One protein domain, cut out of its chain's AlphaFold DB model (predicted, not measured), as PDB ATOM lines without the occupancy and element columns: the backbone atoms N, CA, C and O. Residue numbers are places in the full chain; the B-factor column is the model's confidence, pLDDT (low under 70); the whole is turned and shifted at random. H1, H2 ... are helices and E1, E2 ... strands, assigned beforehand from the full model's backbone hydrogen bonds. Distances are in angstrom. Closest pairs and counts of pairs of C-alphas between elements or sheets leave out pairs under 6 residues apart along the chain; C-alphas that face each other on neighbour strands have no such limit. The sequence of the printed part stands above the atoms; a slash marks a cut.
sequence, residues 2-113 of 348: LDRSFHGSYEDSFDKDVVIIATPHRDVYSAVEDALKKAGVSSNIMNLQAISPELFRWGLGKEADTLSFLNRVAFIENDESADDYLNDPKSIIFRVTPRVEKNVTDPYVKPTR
ATOM      1  N   LEU A   2     -50.174 188.305 -19.027       31.05
ATOM      2  CA  LEU A   2     -51.525 187.755 -18.834       31.05
ATOM      3  C   LEU A   2     -52.140 187.542 -20.226       31.05
ATOM      4  O   LEU A   2     -53.165 188.126 -20.562       31.05
ATOM      5  N   ASP A   3     -51.411 186.833 -21.084       34.16
ATOM      6  CA  ASP A   3     -51.745 186.722 -22.499       34.16
ATOM      7  C   ASP A   3     -52.584 185.453 -22.700       34.16
ATOM      8  O   ASP A   3     -52.067 184.345 -22.588       34.16
ATOM      9  N   ARG A   4     -53.887 185.660 -22.944       41.31
ATOM     10  CA  ARG A   4     -54.902 184.679 -23.383       41.31
ATOM     11  C   ARG A   4     -55.252 183.573 -22.379       41.31
ATOM     12  O   ARG A   4     -54.717 182.476 -22.426       41.31
ATOM     13  N   SER A   5     -56.248 183.825 -21.530       41.34
ATOM     14  CA  SER A   5     -56.843 182.798 -20.653       41.34
ATOM     15  C   SER A   5     -57.893 181.913 -21.339       41.34
ATOM     16  O   SER A   5     -58.595 181.174 -20.654       41.34
ATOM     17  N   PHE A   6     -58.015 181.988 -22.666       49.22
ATOM     18  CA  PHE A   6     -58.732 180.986 -23.443       49.22
ATOM     19  C   PHE A   6     -57.807 180.471 -24.546       49.22
ATOM     20  O   PHE A   6     -57.419 181.219 -25.446       49.22
ATOM     21  N   HIS A   7     -57.388 179.219 -24.429       48.03
ATOM     22  CA  HIS A   7     -56.670 178.500 -25.460       48.03
ATOM     23  C   HIS A   7     -57.692 177.949 -26.469       48.03
ATOM     24  O   HIS A   7     -58.625 177.238 -26.106       48.03
ATOM     25  N   GLY A   8     -57.527 178.359 -27.728       48.75
ATOM     26  CA  GLY A   8     -58.437 178.115 -28.851       48.75
ATOM     27  C   GLY A   8     -58.399 179.308 -29.811       48.75
ATOM     28  O   GLY A   8     -58.381 180.458 -29.366       48.75
ATOM     29  N   SER A   9     -58.304 179.084 -31.125       48.34
ATOM     30  CA  SER A   9     -58.456 180.175 -32.098       48.34
ATOM     31  C   SER A   9     -59.935 180.436 -32.335       48.34
ATOM     32  O   SER A   9     -60.679 179.508 -32.635       48.34
ATOM     33  N   TYR A  10     -60.343 181.708 -32.272       54.06
ATOM     34  CA  TYR A  10     -61.720 182.138 -32.557       54.06
ATOM     35  C   TYR A  10     -62.230 181.633 -33.922       54.06
ATOM     36  O   TYR A  10     -63.421 181.417 -34.094       54.06
ATOM     37  N   GLU A  11     -61.323 181.405 -34.874       55.41
ATOM     38  CA  GLU A  11     -61.628 180.940 -36.232       55.41
ATOM     39  C   GLU A  11     -61.789 179.405 -36.366       55.41
ATOM     40  O   GLU A  11     -62.274 178.955 -37.395       55.41
ATOM     41  N   ASP A  12     -61.427 178.599 -35.353       62.81
ATOM     42  CA  ASP A  12     -61.520 177.115 -35.365       62.81
ATOM     43  C   ASP A  12     -61.954 176.582 -33.982       62.81
ATOM     44  O   ASP A  12     -61.287 175.751 -33.363       62.81
ATOM     45  N   SER A  13     -63.022 177.161 -33.425       66.25
ATOM     46  CA  SER A  13     -63.517 176.824 -32.076       66.25
ATOM     47  C   SER A  13     -64.633 175.770 -32.054       66.25
ATOM     48  O   SER A  13     -64.963 175.276 -30.979       66.25
ATOM     49  N   PHE A  14     -65.220 175.430 -33.205       75.62
ATOM     50  CA  PHE A  14     -66.299 174.439 -33.305       75.62
ATOM     51  C   PHE A  14     -65.755 173.005 -33.314       75.62
ATOM     52  O   PHE A  14     -64.626 172.767 -33.747       75.62
ATOM     53  N   ASP A  15     -66.553 172.058 -32.810       77.88
ATOM     54  CA  ASP A  15     -66.220 170.626 -32.707       77.88
ATOM     55  C   ASP A  15     -64.890 170.326 -31.992       77.88
ATOM     56  O   ASP A  15     -64.192 169.354 -32.299       77.88
ATOM     57  N   LYS A  16     -64.509 171.177 -31.031       82.38
ATOM     58  CA  LYS A  16     -63.322 170.978 -30.191       82.38
ATOM     59  C   LYS A  16     -63.713 170.727 -28.746       82.38
ATOM     60  O   LYS A  16     -64.578 171.402 -28.189       82.38
ATOM     61  N   ASP A  17     -62.967 169.835 -28.110       87.31
ATOM     62  CA  ASP A  17     -63.018 169.679 -26.666       87.31
ATOM     63  C   ASP A  17     -62.457 170.919 -25.967       87.31
ATOM     64  O   ASP A  17     -61.429 171.480 -26.360       87.31
ATOM     65  N   VAL A  18     -63.104 171.298 -24.868       88.94
ATOM     66  CA  VAL A  18     -62.656 172.368 -23.984       88.94
ATOM     67  C   VAL A  18     -62.642 171.872 -22.545       88.94
ATOM     68  O   VAL A  18     -63.579 171.234 -22.069       88.94
ATOM     69  N   VAL A  19     -61.575 172.190 -21.821       92.31
ATOM     70  CA  VAL A  19     -61.475 171.954 -20.383       92.31
ATOM     71  C   VAL A  19     -61.494 173.299 -19.678       92.31
ATOM     72  O   VAL A  19     -60.670 174.165 -19.963       92.31
ATOM     73  N   ILE A  20     -62.418 173.473 -18.736       92.38
ATOM     74  CA  ILE A  20     -62.496 174.663 -17.883       92.38
ATOM     75  C   ILE A  20     -62.184 174.247 -16.448       92.38
ATOM     76  O   ILE A  20     -62.868 173.407 -15.865       92.38
ATOM     77  N   ILE A  21     -61.150 174.846 -15.865       93.12
ATOM     78  CA  ILE A  21     -60.714 174.598 -14.493       93.12
ATOM     79  C   ILE A  21     -61.058 175.834 -13.664       93.12
ATOM     80  O   ILE A  21     -60.408 176.873 -13.781       93.12
ATOM     81  N   ALA A  22     -62.084 175.721 -12.821       91.88
ATOM     82  CA  ALA A  22     -62.498 176.783 -11.909       91.88
ATOM     83  C   ALA A  22     -61.915 176.559 -10.509       91.88
ATOM     84  O   ALA A  22     -62.243 175.579  -9.842       91.88
ATOM     85  N   THR A  23     -61.036 177.456 -10.062       89.25
ATOM     86  CA  THR A  23     -60.382 177.360  -8.746       89.25
ATOM     87  C   THR A  23     -59.780 178.706  -8.332       89.25
ATOM     88  O   THR A  23     -59.323 179.458  -9.202       89.25
ATOM     89  N   PRO A  24     -59.736 179.036  -7.027       86.81
ATOM     90  CA  PRO A  24     -58.956 180.164  -6.540       86.81
ATOM     91  C   PRO A  24     -57.486 179.762  -6.326       86.81
ATOM     92  O   PRO A  24     -56.611 180.622  -6.343       86.81
ATOM     93  N   HIS A  25     -57.199 178.470  -6.123       87.88
ATOM     94  CA  HIS A  25     -55.902 177.943  -5.698       87.88
ATOM     95  C   HIS A  25     -54.980 177.643  -6.886       87.88
ATOM     96  O   HIS A  25     -55.275 176.768  -7.708       87.88
ATOM     97  N   ARG A  26     -53.816 178.302  -6.929       87.75
ATOM     98  CA  ARG A  26     -52.777 178.046  -7.939       87.75
ATOM     99  C   ARG A  26     -52.205 176.633  -7.866       87.75
ATOM    100  O   ARG A  26     -52.031 175.988  -8.895       87.75
ATOM    101  N   ASP A  27     -51.949 176.127  -6.665       87.88
ATOM    102  CA  ASP A  27     -51.389 174.788  -6.469       87.88
ATOM    103  C   ASP A  27     -52.380 173.676  -6.844       87.88
ATOM    104  O   ASP A  27     -51.982 172.671  -7.434       87.88
ATOM    105  N   VAL A  28     -53.674 173.869  -6.564       89.44
ATOM    106  CA  VAL A  28     -54.732 172.950  -7.014       89.44
ATOM    107  C   VAL A  28     -54.840 172.959  -8.533       89.44
ATOM    108  O   VAL A  28     -54.906 171.883  -9.121       89.44
ATOM    109  N   TYR A  29     -54.806 174.132  -9.178       91.44
ATOM    110  CA  TYR A  29     -54.791 174.203 -10.642       91.44
ATOM    111  C   TYR A  29     -53.609 173.429 -11.223       91.44
ATOM    112  O   TYR A  29     -53.827 172.559 -12.055       91.44
ATOM    113  N   SER A  30     -52.382 173.676 -10.748       91.19
ATOM    114  CA  SER A  30     -51.194 172.971 -11.248       91.19
ATOM    115  C   SER A  30     -51.292 171.455 -11.053       91.19
ATOM    116  O   SER A  30     -50.958 170.697 -11.956       91.19
ATOM    117  N   ALA A  31     -51.812 170.993  -9.911       92.44
ATOM    118  CA  ALA A  31     -52.009 169.566  -9.671       92.44
ATOM    119  C   ALA A  31     -53.056 168.940 -10.615       92.44
ATOM    120  O   ALA A  31     -52.871 167.808 -11.070       92.44
ATOM    121  N   VAL A  32     -54.145 169.660 -10.909       94.50
ATOM    122  CA  VAL A  32     -55.171 169.226 -11.872       94.50
ATOM    123  C   VAL A  32     -54.613 169.232 -13.293       94.50
ATOM    124  O   VAL A  32     -54.786 168.255 -14.017       94.50
ATOM    125  N   GLU A  33     -53.895 170.283 -13.675       94.88
ATOM    126  CA  GLU A  33     -53.243 170.416 -14.977       94.88
ATOM    127  C   GLU A  33     -52.251 169.265 -15.222       94.88
ATOM    128  O   GLU A  33     -52.295 168.612 -16.264       94.88
ATOM    129  N   ASP A  34     -51.404 168.945 -14.240       95.50
ATOM    130  CA  ASP A  34     -50.464 167.822 -14.316       95.50
ATOM    131  C   ASP A  34     -51.176 166.470 -14.440       95.50
ATOM    132  O   ASP A  34     -50.708 165.579 -15.154       95.50
ATOM    133  N   ALA A  35     -52.300 166.291 -13.741       95.75
ATOM    134  CA  ALA A  35     -53.102 165.075 -13.836       95.75
ATOM    135  C   ALA A  35     -53.732 164.923 -15.229       95.75
ATOM    136  O   ALA A  35     -53.666 163.840 -15.811       95.75
ATOM    137  N   LEU A  36     -54.271 166.007 -15.791       95.50
ATOM    138  CA  LEU A  36     -54.841 166.028 -17.138       95.50
ATOM    139  C   LEU A  36     -53.771 165.767 -18.209       95.50
ATOM    140  O   LEU A  36     -53.978 164.932 -19.088       95.50
ATOM    141  N   LYS A  37     -52.590 166.389 -18.095       96.50
ATOM    142  CA  LYS A  37     -51.451 166.130 -18.994       96.50
ATOM    143  C   LYS A  37     -51.022 164.663 -18.963       96.50
ATOM    144  O   LYS A  37     -50.794 164.066 -20.011       96.50
ATOM    145  N   LYS A  38     -50.952 164.052 -17.774       97.25
ATOM    146  CA  LYS A  38     -50.654 162.613 -17.623       97.25
ATOM    147  C   LYS A  38     -51.716 161.718 -18.261       97.25
ATOM    148  O   LYS A  38     -51.380 160.627 -18.708       97.25
ATOM    149  N   ALA A  39     -52.965 162.174 -18.314       95.75
ATOM    150  CA  ALA A  39     -54.058 161.494 -19.004       95.75
ATOM    151  C   ALA A  39     -54.066 161.733 -20.529       95.75
ATOM    152  O   ALA A  39     -54.943 161.217 -21.214       95.75
ATOM    153  N   GLY A  40     -53.102 162.486 -21.071       96.00
ATOM    154  CA  GLY A  40     -52.992 162.774 -22.504       96.00
ATOM    155  C   GLY A  40     -53.781 163.999 -22.971       96.00
ATOM    156  O   GLY A  40     -53.829 164.262 -24.170       96.00
ATOM    157  N   VAL A  41     -54.376 164.771 -22.055       93.19
ATOM    158  CA  VAL A  41     -55.095 166.002 -22.403       93.19
ATOM    159  C   VAL A  41     -54.089 167.104 -22.734       93.19
ATOM    160  O   VAL A  41     -53.164 167.379 -21.963       93.19
ATOM    161  N   SER A  42     -54.270 167.753 -23.883       90.56
ATOM    162  CA  SER A  42     -53.418 168.862 -24.319       90.56
ATOM    163  C   SER A  42     -53.620 170.096 -23.442       90.56
ATOM    164  O   SER A  42     -54.750 170.497 -23.172       90.56
ATOM    165  N   SER A  43     -52.535 170.768 -23.047       88.00
ATOM    166  CA  SER A  43     -52.626 172.058 -22.344       88.00
ATOM    167  C   SER A  43     -53.304 173.141 -23.188       88.00
ATOM    168  O   SER A  43     -53.854 174.084 -22.637       88.00
ATOM    169  N   ASN A  44     -53.308 172.993 -24.516       86.69
ATOM    170  CA  ASN A  44     -53.898 173.963 -25.443       86.69
ATOM    171  C   ASN A  44     -55.433 173.963 -25.447       86.69
ATOM    172  O   ASN A  44     -56.022 174.730 -26.198       86.69
ATOM    173  N   ILE A  45     -56.078 173.103 -24.658       88.69
ATOM    174  CA  ILE A  45     -57.532 173.118 -24.459       88.69
ATOM    175  C   ILE A  45     -57.911 173.316 -22.984       88.69
ATOM    176  O   ILE A  45     -59.085 173.231 -22.637       88.69
ATOM    177  N   MET A  46     -56.932 173.567 -22.104       91.25
ATOM    178  CA  MET A  46     -57.146 173.784 -20.670       91.25
ATOM    179  C   MET A  46     -57.236 175.272 -20.357       91.25
ATOM    180  O   MET A  46     -56.282 176.012 -20.567       91.25
ATOM    181  N   ASN A  47     -58.363 175.701 -19.801       88.94
ATOM    182  CA  ASN A  47     -58.679 177.102 -19.564       88.94
ATOM    183  C   ASN A  47     -58.917 177.352 -18.079       88.94
ATOM    184  O   ASN A  47     -59.716 176.669 -17.438       88.94
ATOM    185  N   LEU A  48     -58.238 178.351 -17.521       89.81
ATOM    186  CA  LEU A  48     -58.425 178.759 -16.135       89.81
ATOM    187  C   LEU A  48     -59.606 179.727 -16.015       89.81
ATOM    188  O   LEU A  48     -59.554 180.846 -16.523       89.81
ATOM    189  N   GLN A  49     -60.597 179.348 -15.212       88.44
ATOM    190  CA  GLN A  49     -61.592 180.268 -14.673       88.44
ATOM    191  C   GLN A  49     -61.193 180.647 -13.240       88.44
ATOM    192  O   GLN A  49     -61.585 180.004 -12.266       88.44
ATOM    193  N   ALA A  50     -60.385 181.700 -13.102       86.44
ATOM    194  CA  ALA A  50     -59.986 182.205 -11.792       86.44
ATOM    195  C   ALA A  50     -61.197 182.807 -11.061       86.44
ATOM    196  O   ALA A  50     -61.855 183.717 -11.569       86.44
ATOM    197  N   ILE A  51     -61.476 182.314  -9.856       84.44
ATOM    198  CA  ILE A  51     -62.548 182.815  -8.988       84.44
ATOM    199  C   ILE A  51     -61.900 183.394  -7.734       84.44
ATOM    200  O   ILE A  51     -61.031 182.763  -7.139       84.44
ATOM    201  N   SER A  52     -62.303 184.602  -7.336       82.19
ATOM    202  CA  SER A  52     -61.734 185.246  -6.149       82.19
ATOM    203  C   SER A  52     -62.155 184.505  -4.874       82.19
ATOM    204  O   SER A  52     -63.357 184.291  -4.686       82.19
ATOM    205  N   PRO A  53     -61.223 184.171  -3.959       82.62
ATOM    206  CA  PRO A  53     -61.572 183.613  -2.651       82.62
ATOM    207  C   PRO A  53     -62.358 184.600  -1.772       82.62
ATOM    208  O   PRO A  53     -63.000 184.179  -0.819       82.62
ATOM    209  N   GLU A  54     -62.336 185.900  -2.091       81.75
ATOM    210  CA  GLU A  54     -63.117 186.930  -1.389       81.75
ATOM    211  C   GLU A  54     -64.590 186.961  -1.825       81.75
ATOM    212  O   GLU A  54     -65.432 187.485  -1.101       81.75
ATOM    213  N   LEU A  55     -64.905 186.432  -3.014       80.94
ATOM    214  CA  LEU A  55     -66.246 186.498  -3.607       80.94
ATOM    215  C   LEU A  55     -67.018 185.179  -3.528       80.94
ATOM    216  O   LEU A  55     -68.219 185.187  -3.770       80.94
ATOM    217  N   PHE A  56     -66.340 184.061  -3.261       85.44
ATOM    218  CA  PHE A  56     -66.946 182.732  -3.311       85.44
ATOM    219  C   PHE A  56     -66.517 181.873  -2.119       85.44
ATOM    220  O   PHE A  56     -65.328 181.611  -1.914       85.44
ATOM    221  N   ARG A  57     -67.498 181.387  -1.358       87.12
ATOM    222  CA  ARG A  57     -67.332 180.460  -0.234       87.12
ATOM    223  C   ARG A  57     -67.319 179.020  -0.736       87.12
ATOM    224  O   ARG A  57     -68.355 178.405  -0.958       87.12
ATOM    225  N   TRP A  58     -66.128 178.461  -0.883       84.56
ATOM    226  CA  TRP A  58     -65.938 177.074  -1.303       84.56
ATOM    227  C   TRP A  58     -66.347 176.076  -0.212       84.56
ATOM    228  O   TRP A  58     -66.073 176.290   0.966       84.56
ATOM    229  N   GLY A  59     -66.938 174.945  -0.601       84.19
ATOM    230  CA  GLY A  59     -67.234 173.845   0.316       84.19
ATOM    231  C   GLY A  59     -68.522 173.103  -0.028       84.19
ATOM    232  O   GLY A  59     -69.062 173.247  -1.117       84.19
ATOM    233  N   LEU A  60     -68.989 172.283   0.917       85.56
ATOM    234  CA  LEU A  60     -70.260 171.538   0.839       85.56
ATOM    235  C   LEU A  60     -71.167 171.801   2.048       85.56
ATOM    236  O   LEU A  60     -72.190 171.143   2.217       85.56
ATOM    237  N   GLY A  61     -70.750 172.704   2.935       86.81
ATOM    238  CA  GLY A  61     -71.544 173.096   4.090       86.81
ATOM    239  C   GLY A  61     -72.717 173.983   3.683       86.81
ATOM    240  O   GLY A  61     -72.740 174.539   2.592       86.81
ATOM    241  N   LYS A  62     -73.659 174.174   4.606       90.75
ATOM    242  CA  LYS A  62     -74.847 175.026   4.413       90.75
ATOM    243  C   LYS A  62     -74.554 176.493   4.060       90.75
ATOM    244  O   LYS A  62     -75.430 177.164   3.541       90.75
ATOM    245  N   GLU A  63     -73.345 176.970   4.354       89.19
ATOM    246  CA  GLU A  63     -72.894 178.338   4.054       89.19
ATOM    247  C   GLU A  63     -72.030 178.411   2.778       89.19
ATOM    248  O   GLU A  63     -71.507 179.475   2.447       89.19
ATOM    249  N   ALA A  64     -71.798 177.279   2.100       89.69
ATOM    250  CA  ALA A  64     -71.016 177.249   0.871       89.69
ATOM    251  C   ALA A  64     -71.839 177.780  -0.307       89.69
ATOM    252  O   ALA A  64     -73.040 177.525  -0.415       89.69
ATOM    253  N   ASP A  65     -71.169 178.486  -1.210       89.50
ATOM    254  CA  ASP A  65     -71.780 178.992  -2.429       89.50
ATOM    255  C   ASP A  65     -71.879 177.884  -3.486       89.50
ATOM    256  O   ASP A  65     -71.110 176.918  -3.509       89.50
ATOM    257  N   THR A  66     -72.846 178.028  -4.393       87.88
ATOM    258  CA  THR A  66     -73.038 177.103  -5.516       87.88
ATOM    259  C   THR A  66     -72.341 177.638  -6.757       87.88
ATOM    260  O   THR A  66     -72.606 178.758  -7.192       87.88
ATOM    261  N   LEU A  67     -71.482 176.817  -7.361       86.38
ATOM    262  CA  LEU A  67     -70.929 177.074  -8.686       86.38
ATOM    263  C   LEU A  67     -71.790 176.354  -9.725       86.38
ATOM    264  O   LEU A  67     -71.996 175.146  -9.621       86.38
ATOM    265  N   SER A  68     -72.266 177.092 -10.725       85.50
ATOM    266  CA  SER A  68     -73.049 176.543 -11.830       85.50
ATOM    267  C   SER A  68     -72.375 176.854 -13.161       85.50
ATOM    268  O   SER A  68     -71.926 177.980 -13.384       85.50
ATOM    269  N   PHE A  69     -72.327 175.856 -14.039       83.25
ATOM    270  CA  PHE A  69     -71.969 176.015 -15.443       83.25
ATOM    271  C   PHE A  69     -73.249 175.880 -16.254       83.25
ATOM    272  O   PHE A  69     -73.869 174.819 -16.267       83.25
ATOM    273  N   LEU A  70     -73.658 176.971 -16.895       80.25
ATOM    274  CA  LEU A  70     -74.825 176.985 -17.763       80.25
ATOM    275  C   LEU A  70     -74.331 176.989 -19.204       80.25
ATOM    276  O   LEU A  70     -73.777 177.989 -19.655       80.25
ATOM    277  N   ASN A  71     -74.551 175.884 -19.911       79.00
ATOM    278  CA  ASN A  71     -74.444 175.861 -21.361       79.00
ATOM    279  C   ASN A  71     -75.830 176.140 -21.953       79.00
ATOM    280  O   ASN A  71     -76.826 175.598 -21.471       79.00
ATOM    281  N   ARG A  72     -75.906 177.029 -22.942       75.06
ATOM    282  CA  ARG A  72     -77.156 177.404 -23.607       75.06
ATOM    283  C   ARG A  72     -77.038 177.054 -25.078       75.06
ATOM    284  O   ARG A  72     -76.176 177.596 -25.759       75.06
ATOM    285  N   VAL A  73     -77.934 176.192 -25.536       76.88
ATOM    286  CA  VAL A  73     -78.126 175.888 -26.955       76.88
ATOM    287  C   VAL A  73     -79.285 176.745 -27.452       76.88
ATOM    288  O   VAL A  73     -80.292 176.879 -26.759       76.88
ATOM    289  N   ALA A  74     -79.118 177.369 -28.610       74.19
ATOM    290  CA  ALA A  74     -80.138 178.166 -29.280       74.19
ATOM    291  C   ALA A  74     -79.905 178.095 -30.794       74.19
ATOM    292  O   ALA A  74     -78.775 177.836 -31.200       74.19
ATOM    293  N   PHE A  75     -80.953 178.367 -31.580       74.19
ATOM    294  CA  PHE A  75     -80.925 178.368 -33.053       74.19
ATOM    295  C   PHE A  75     -80.487 177.012 -33.618       74.19
ATOM    296  O   PHE A  75     -79.393 176.843 -34.148       74.19
ATOM    297  N   ILE A  76     -81.339 176.006 -33.414       78.50
ATOM    298  CA  ILE A  76     -81.112 174.650 -33.914       78.50
ATOM    299  C   ILE A  76     -81.280 174.656 -35.437       78.50
ATOM    300  O   ILE A  76     -82.369 174.904 -35.939       78.50
ATOM    301  N   GLU A  77     -80.203 174.362 -36.165       78.75
ATOM    302  CA  GLU A  77     -80.247 174.192 -37.627       78.75
ATOM    303  C   GLU A  77     -80.715 172.785 -38.039       78.75
ATOM    304  O   GLU A  77     -81.256 172.588 -39.127       78.75
ATOM    305  N   ASN A  78     -80.464 171.785 -37.189       87.31
ATOM    306  CA  ASN A  78     -80.735 170.379 -37.464       87.31
ATOM    307  C   ASN A  78     -81.267 169.674 -36.211       87.31
ATOM    308  O   ASN A  78     -80.521 169.450 -35.256       87.31
ATOM    309  N   ASP A  79     -82.545 169.295 -36.252       86.94
ATOM    310  CA  ASP A  79     -83.247 168.679 -35.122       86.94
ATOM    311  C   ASP A  79     -82.612 167.359 -34.674       86.94
ATOM    312  O   ASP A  79     -82.475 167.127 -33.480       86.94
ATOM    313  N   GLU A  80     -82.150 166.519 -35.605       91.50
ATOM    314  CA  GLU A  80     -81.520 165.230 -35.277       91.50
ATOM    315  C   GLU A  80     -80.219 165.430 -34.482       91.50
ATOM    316  O   GLU A  80     -80.009 164.804 -33.446       91.50
ATOM    317  N   SER A  81     -79.377 166.373 -34.909       85.88
ATOM    318  CA  SER A  81     -78.129 166.722 -34.223       85.88
ATOM    319  C   SER A  81     -78.398 167.372 -32.866       85.88
ATOM    320  O   SER A  81     -77.643 167.166 -31.914       85.88
ATOM    321  N   ALA A  82     -79.468 168.163 -32.761       86.44
ATOM    322  CA  ALA A  82     -79.879 168.760 -31.502       86.44
ATOM    323  C   ALA A  82     -80.419 167.711 -30.527       86.44
ATOM    324  O   ALA A  82     -80.031 167.731 -29.360       86.44
ATOM    325  N   ASP A  83     -81.240 166.772 -30.992       89.94
ATOM    326  CA  ASP A  83     -81.722 165.645 -30.194       89.94
ATOM    327  C   ASP A  83     -80.553 164.780 -29.715       89.94
ATOM    328  O   ASP A  83     -80.481 164.443 -28.530       89.94
ATOM    329  N   ASP A  84     -79.593 164.476 -30.587       90.12
ATOM    330  CA  ASP A  84     -78.373 163.756 -30.218       90.12
ATOM    331  C   ASP A  84     -77.583 164.500 -29.129       90.12
ATOM    332  O   ASP A  84     -77.186 163.899 -28.124       90.12
ATOM    333  N   TYR A  85     -77.402 165.817 -29.278       87.62
ATOM    334  CA  TYR A  85     -76.718 166.648 -28.286       87.62
ATOM    335  C   TYR A  85     -77.481 166.738 -26.958       87.62
ATOM    336  O   TYR A  85     -76.880 166.665 -25.890       87.62
ATOM    337  N   LEU A  86     -78.802 166.906 -26.985       87.56
ATOM    338  CA  LEU A  86     -79.616 167.026 -25.775       87.56
ATOM    339  C   LEU A  86     -79.706 165.697 -25.016       87.56
ATOM    340  O   LEU A  86     -79.733 165.700 -23.782       87.56
ATOM    341  N   ASN A  87     -79.707 164.570 -25.731       90.62
ATOM    342  CA  ASN A  87     -79.676 163.237 -25.133       90.62
ATOM    343  C   ASN A  87     -78.299 162.887 -24.551       90.62
ATOM    344  O   ASN A  87     -78.222 162.182 -23.541       90.62
ATOM    345  N   ASP A  88     -77.216 163.381 -25.154       90.12
ATOM    346  CA  ASP A  88     -75.861 163.215 -24.638       90.12
ATOM    347  C   ASP A  88     -74.981 164.443 -24.944       90.12
ATOM    348  O   ASP A  88     -74.244 164.448 -25.935       90.12
ATOM    349  N   PRO A  89     -74.966 165.467 -24.062       84.12
ATOM    350  CA  PRO A  89     -74.238 166.719 -24.296       84.12
ATOM    351  C   PRO A  89     -72.715 166.568 -24.174       84.12
ATOM    352  O   PRO A  89     -71.997 167.573 -24.122       84.12
ATOM    353  N   LYS A  90     -72.216 165.327 -24.029       86.12
ATOM    354  CA  LYS A  90     -70.798 164.940 -23.896       86.12
ATOM    355  C   LYS A  90     -70.027 165.702 -22.813       86.12
ATOM    356  O   LYS A  90     -68.799 165.702 -22.785       86.12
ATOM    357  N   SER A  91     -70.739 166.339 -21.886       87.62
ATOM    358  CA  SER A  91     -70.166 167.192 -20.850       87.62
ATOM    359  C   SER A  91     -69.883 166.380 -19.593       87.62
ATOM    360  O   SER A  91     -70.775 165.736 -19.041       87.62
ATOM    361  N   ILE A  92     -68.644 166.436 -19.103       90.75
ATOM    362  CA  ILE A  92     -68.226 165.729 -17.888       90.75
ATOM    363  C   ILE A  92     -67.796 166.748 -16.835       90.75
ATOM    364  O   ILE A  92     -66.917 167.575 -17.074       90.75
ATOM    365  N   ILE A  93     -68.395 166.669 -15.645       90.75
ATOM    366  CA  ILE A  93     -68.080 167.557 -14.521       90.75
ATOM    367  C   ILE A  93     -67.314 166.777 -13.457       90.75
ATOM    368  O   ILE A  93     -67.822 165.822 -12.868       90.75
ATOM    369  N   PHE A  94     -66.100 167.237 -13.155       92.25
ATOM    370  CA  PHE A  94     -65.299 166.722 -12.052       92.25
ATOM    371  C   PHE A  94     -65.254 167.724 -10.903       92.25
ATOM    372  O   PHE A  94     -64.829 168.866 -11.071       92.25
ATOM    373  N   ARG A  95     -65.603 167.268  -9.697       90.75
ATOM    374  CA  ARG A  95     -65.286 167.992  -8.464       90.75
ATOM    375  C   ARG A  95     -63.988 167.449  -7.884       90.75
ATOM    376  O   ARG A  95     -63.970 166.358  -7.315       90.75
ATOM    377  N   VAL A  96     -62.915 168.221  -7.994       89.69
ATOM    378  CA  VAL A  96     -61.612 167.847  -7.437       89.69
ATOM    379  C   VAL A  96     -61.458 168.455  -6.047       89.69
ATOM    380  O   VAL A  96     -61.505 169.671  -5.880       89.69
ATOM    381  N   THR A  97     -61.268 167.607  -5.037       87.19
ATOM    382  CA  THR A  97     -61.043 168.037  -3.651       87.19
ATOM    383  C   THR A  97     -59.631 167.640  -3.218       87.19
ATOM    384  O   THR A  97     -59.297 166.451  -3.265       87.19
ATOM    385  N   PRO A  98     -58.784 168.595  -2.793       85.25
ATOM    386  CA  PRO A  98     -57.484 168.279  -2.214       85.25
ATOM    387  C   PRO A  98     -57.620 167.345  -1.005       85.25
ATOM    388  O   PRO A  98     -58.499 167.521  -0.169       85.25
ATOM    389  N   ARG A  99     -56.728 166.351  -0.887       87.44
ATOM    390  CA  ARG A  99     -56.725 165.412   0.258       87.44
ATOM    391  C   ARG A  99     -56.332 166.070   1.578       87.44
ATOM    392  O   ARG A  99     -56.650 165.554   2.641       87.44
ATOM    393  N   VAL A 100     -55.587 167.165   1.485       84.81
ATOM    394  CA  VAL A 100     -55.170 167.998   2.607       84.81
ATOM    395  C   VAL A 100     -55.747 169.374   2.349       84.81
ATOM    396  O   VAL A 100     -55.606 169.884   1.236       84.81
ATOM    397  N   GLU A 101     -56.397 169.946   3.358       81.88
ATOM    398  CA  GLU A 101     -56.963 171.287   3.274       81.88
ATOM    399  C   GLU A 101     -55.884 172.299   2.872       81.88
ATOM    400  O   GLU A 101     -54.755 172.278   3.370       81.88
ATOM    401  N   LYS A 102     -56.226 173.158   1.911       76.69
ATOM    402  CA  LYS A 102     -55.326 174.163   1.357       76.69
ATOM    403  C   LYS A 102     -55.868 175.546   1.669       76.69
ATOM    404  O   LYS A 102     -56.932 175.921   1.180       76.69
ATOM    405  N   ASN A 103     -55.096 176.322   2.421       78.44
ATOM    406  CA  ASN A 103     -55.330 177.755   2.533       78.44
ATOM    407  C   ASN A 103     -55.002 178.426   1.196       78.44
ATOM    408  O   ASN A 103     -54.011 178.085   0.549       78.44
ATOM    409  N   VAL A 104     -55.814 179.401   0.796       79.88
ATOM    410  CA  VAL A 104     -55.553 180.206  -0.400       79.88
ATOM    411  C   VAL A 104     -54.498 181.264  -0.053       79.88
ATOM    412  O   VAL A 104     -54.830 182.395   0.282       79.88
ATOM    413  N   THR A 105     -53.219 180.887  -0.056       78.31
ATOM    414  CA  THR A 105     -52.113 181.809   0.281       78.31
ATOM    415  C   THR A 105     -51.579 182.586  -0.923       78.31
ATOM    416  O   THR A 105     -50.940 183.615  -0.744       78.31
ATOM    417  N   ASP A 106     -51.835 182.095  -2.137       80.56
ATOM    418  CA  ASP A 106     -51.488 182.734  -3.414       80.56
ATOM    419  C   ASP A 106     -52.621 182.477  -4.428       80.56
ATOM    420  O   ASP A 106     -52.545 181.527  -5.219       80.56
ATOM    421  N   PRO A 107     -53.738 183.230  -4.347       82.50
ATOM    422  CA  PRO A 107     -54.831 183.063  -5.289       82.50
ATOM    423  C   PRO A 107     -54.422 183.466  -6.706       82.50
ATOM    424  O   PRO A 107     -53.562 184.326  -6.912       82.50
ATOM    425  N   TYR A 108     -55.107 182.919  -7.709       81.50
ATOM    426  CA  TYR A 108     -55.042 183.522  -9.035       81.50
ATOM    427  C   TYR A 108     -55.525 184.969  -8.993       81.50
ATOM    428  O   TYR A 108     -56.600 185.275  -8.477       81.50
ATOM    429  N   VAL A 109     -54.727 185.859  -9.584       75.62
ATOM    430  CA  VAL A 109     -55.110 187.258  -9.751       75.62
ATOM    431  C   VAL A 109     -56.305 187.303 -10.689       75.62
ATOM    432  O   VAL A 109     -56.228 186.876 -11.842       75.62
ATOM    433  N   LYS A 110     -57.414 187.830 -10.181       72.31
ATOM    434  CA  LYS A 110     -58.597 188.111 -10.982       72.31
ATOM    435  C   LYS A 110     -58.221 189.051 -12.143       72.31
ATOM    436  O   LYS A 110     -57.617 190.095 -11.887       72.31
ATOM    437  N   PRO A 111     -58.605 188.743 -13.395       71.25
ATOM    438  CA  PRO A 111     -58.357 189.634 -14.522       71.25
ATOM    439  C   PRO A 111     -59.035 190.998 -14.339       71.25
ATOM    440  O   PRO A 111     -60.178 191.084 -13.880       71.25
ATOM    441  N   THR A 112     -58.356 192.068 -14.754       76.94
ATOM    442  CA  THR A 112     -58.981 193.390 -14.879       76.94
ATOM    443  C   THR A 112     -60.056 193.324 -15.959       76.94
ATOM    444  O   THR A 112     -59.775 192.956 -17.098       76.94
ATOM    445  N   ARG A 113     -61.297 193.678 -15.608       75.81
ATOM    446  CA  ARG A 113     -62.413 193.693 -16.561       75.81
ATOM    447  C   ARG A 113     -62.326 194.927 -17.453       75.81
ATOM    448  O   ARG A 113     -62.022 196.015 -16.969       75.81
TER     449      ARG A 113
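Overview. This is residues 2 to 113 of the 348 residues of the protein "Hypothetical protein" of Proboscia inermis (UniProt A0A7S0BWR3). Little regular structure is present: two short parallel strands with H1 packed on them make a small core, and long unnamed stretches loop round it. Residues 51 to 78 lead out to H2 at one far end, and residues 88 to 113 run back to the core. The 112 printed residues hold E1, H1, E2 and H2 in that order, 32 residues in named elements, class mixed. The whole is loose, radius of gyration of the C-alphas 16.5 A, spanning 48 by 35 by 33 A.

Arrangement. E1, residues 19 to 23, and E2, residues 46 to 50, are parallel neighbours at 26 degrees, with N 21 and O 47 within hydrogen-bond range at 2.8 A. H1, residues 26 to 38, comes closest to E1 at the C-alphas of Thr 23 and Tyr 29, 6.7 A apart, and to E2 at those of Glu 33 and Met 46, 7.7 A. E1, H1 and E2 form a strand-helix-strand unit, two parallel strands joined through a helix, with a right-handed crossover. H2, residues 79 to 87, is apart from E1 and H1. In H1 and H2 every O i to N i+4 pair is within hydrogen-bond range.

Along the chain. E1 begins at C-alpha 19 (-61.475, 171.954, -20.383) and is 12.9 A long; H1 is 18.3 A, E2 12.6 A. H2, 11.9 A, ends at C-alpha 87 (-79.676, 163.237, -25.133).

Size, cuts and confidence. The C-alphas of Glu 80 and Thr 105 are farthest apart, 49.0 A. The printed part has no cut; the link from E2 to H2 is long. Residues 2 to 13 have pLDDT under 70.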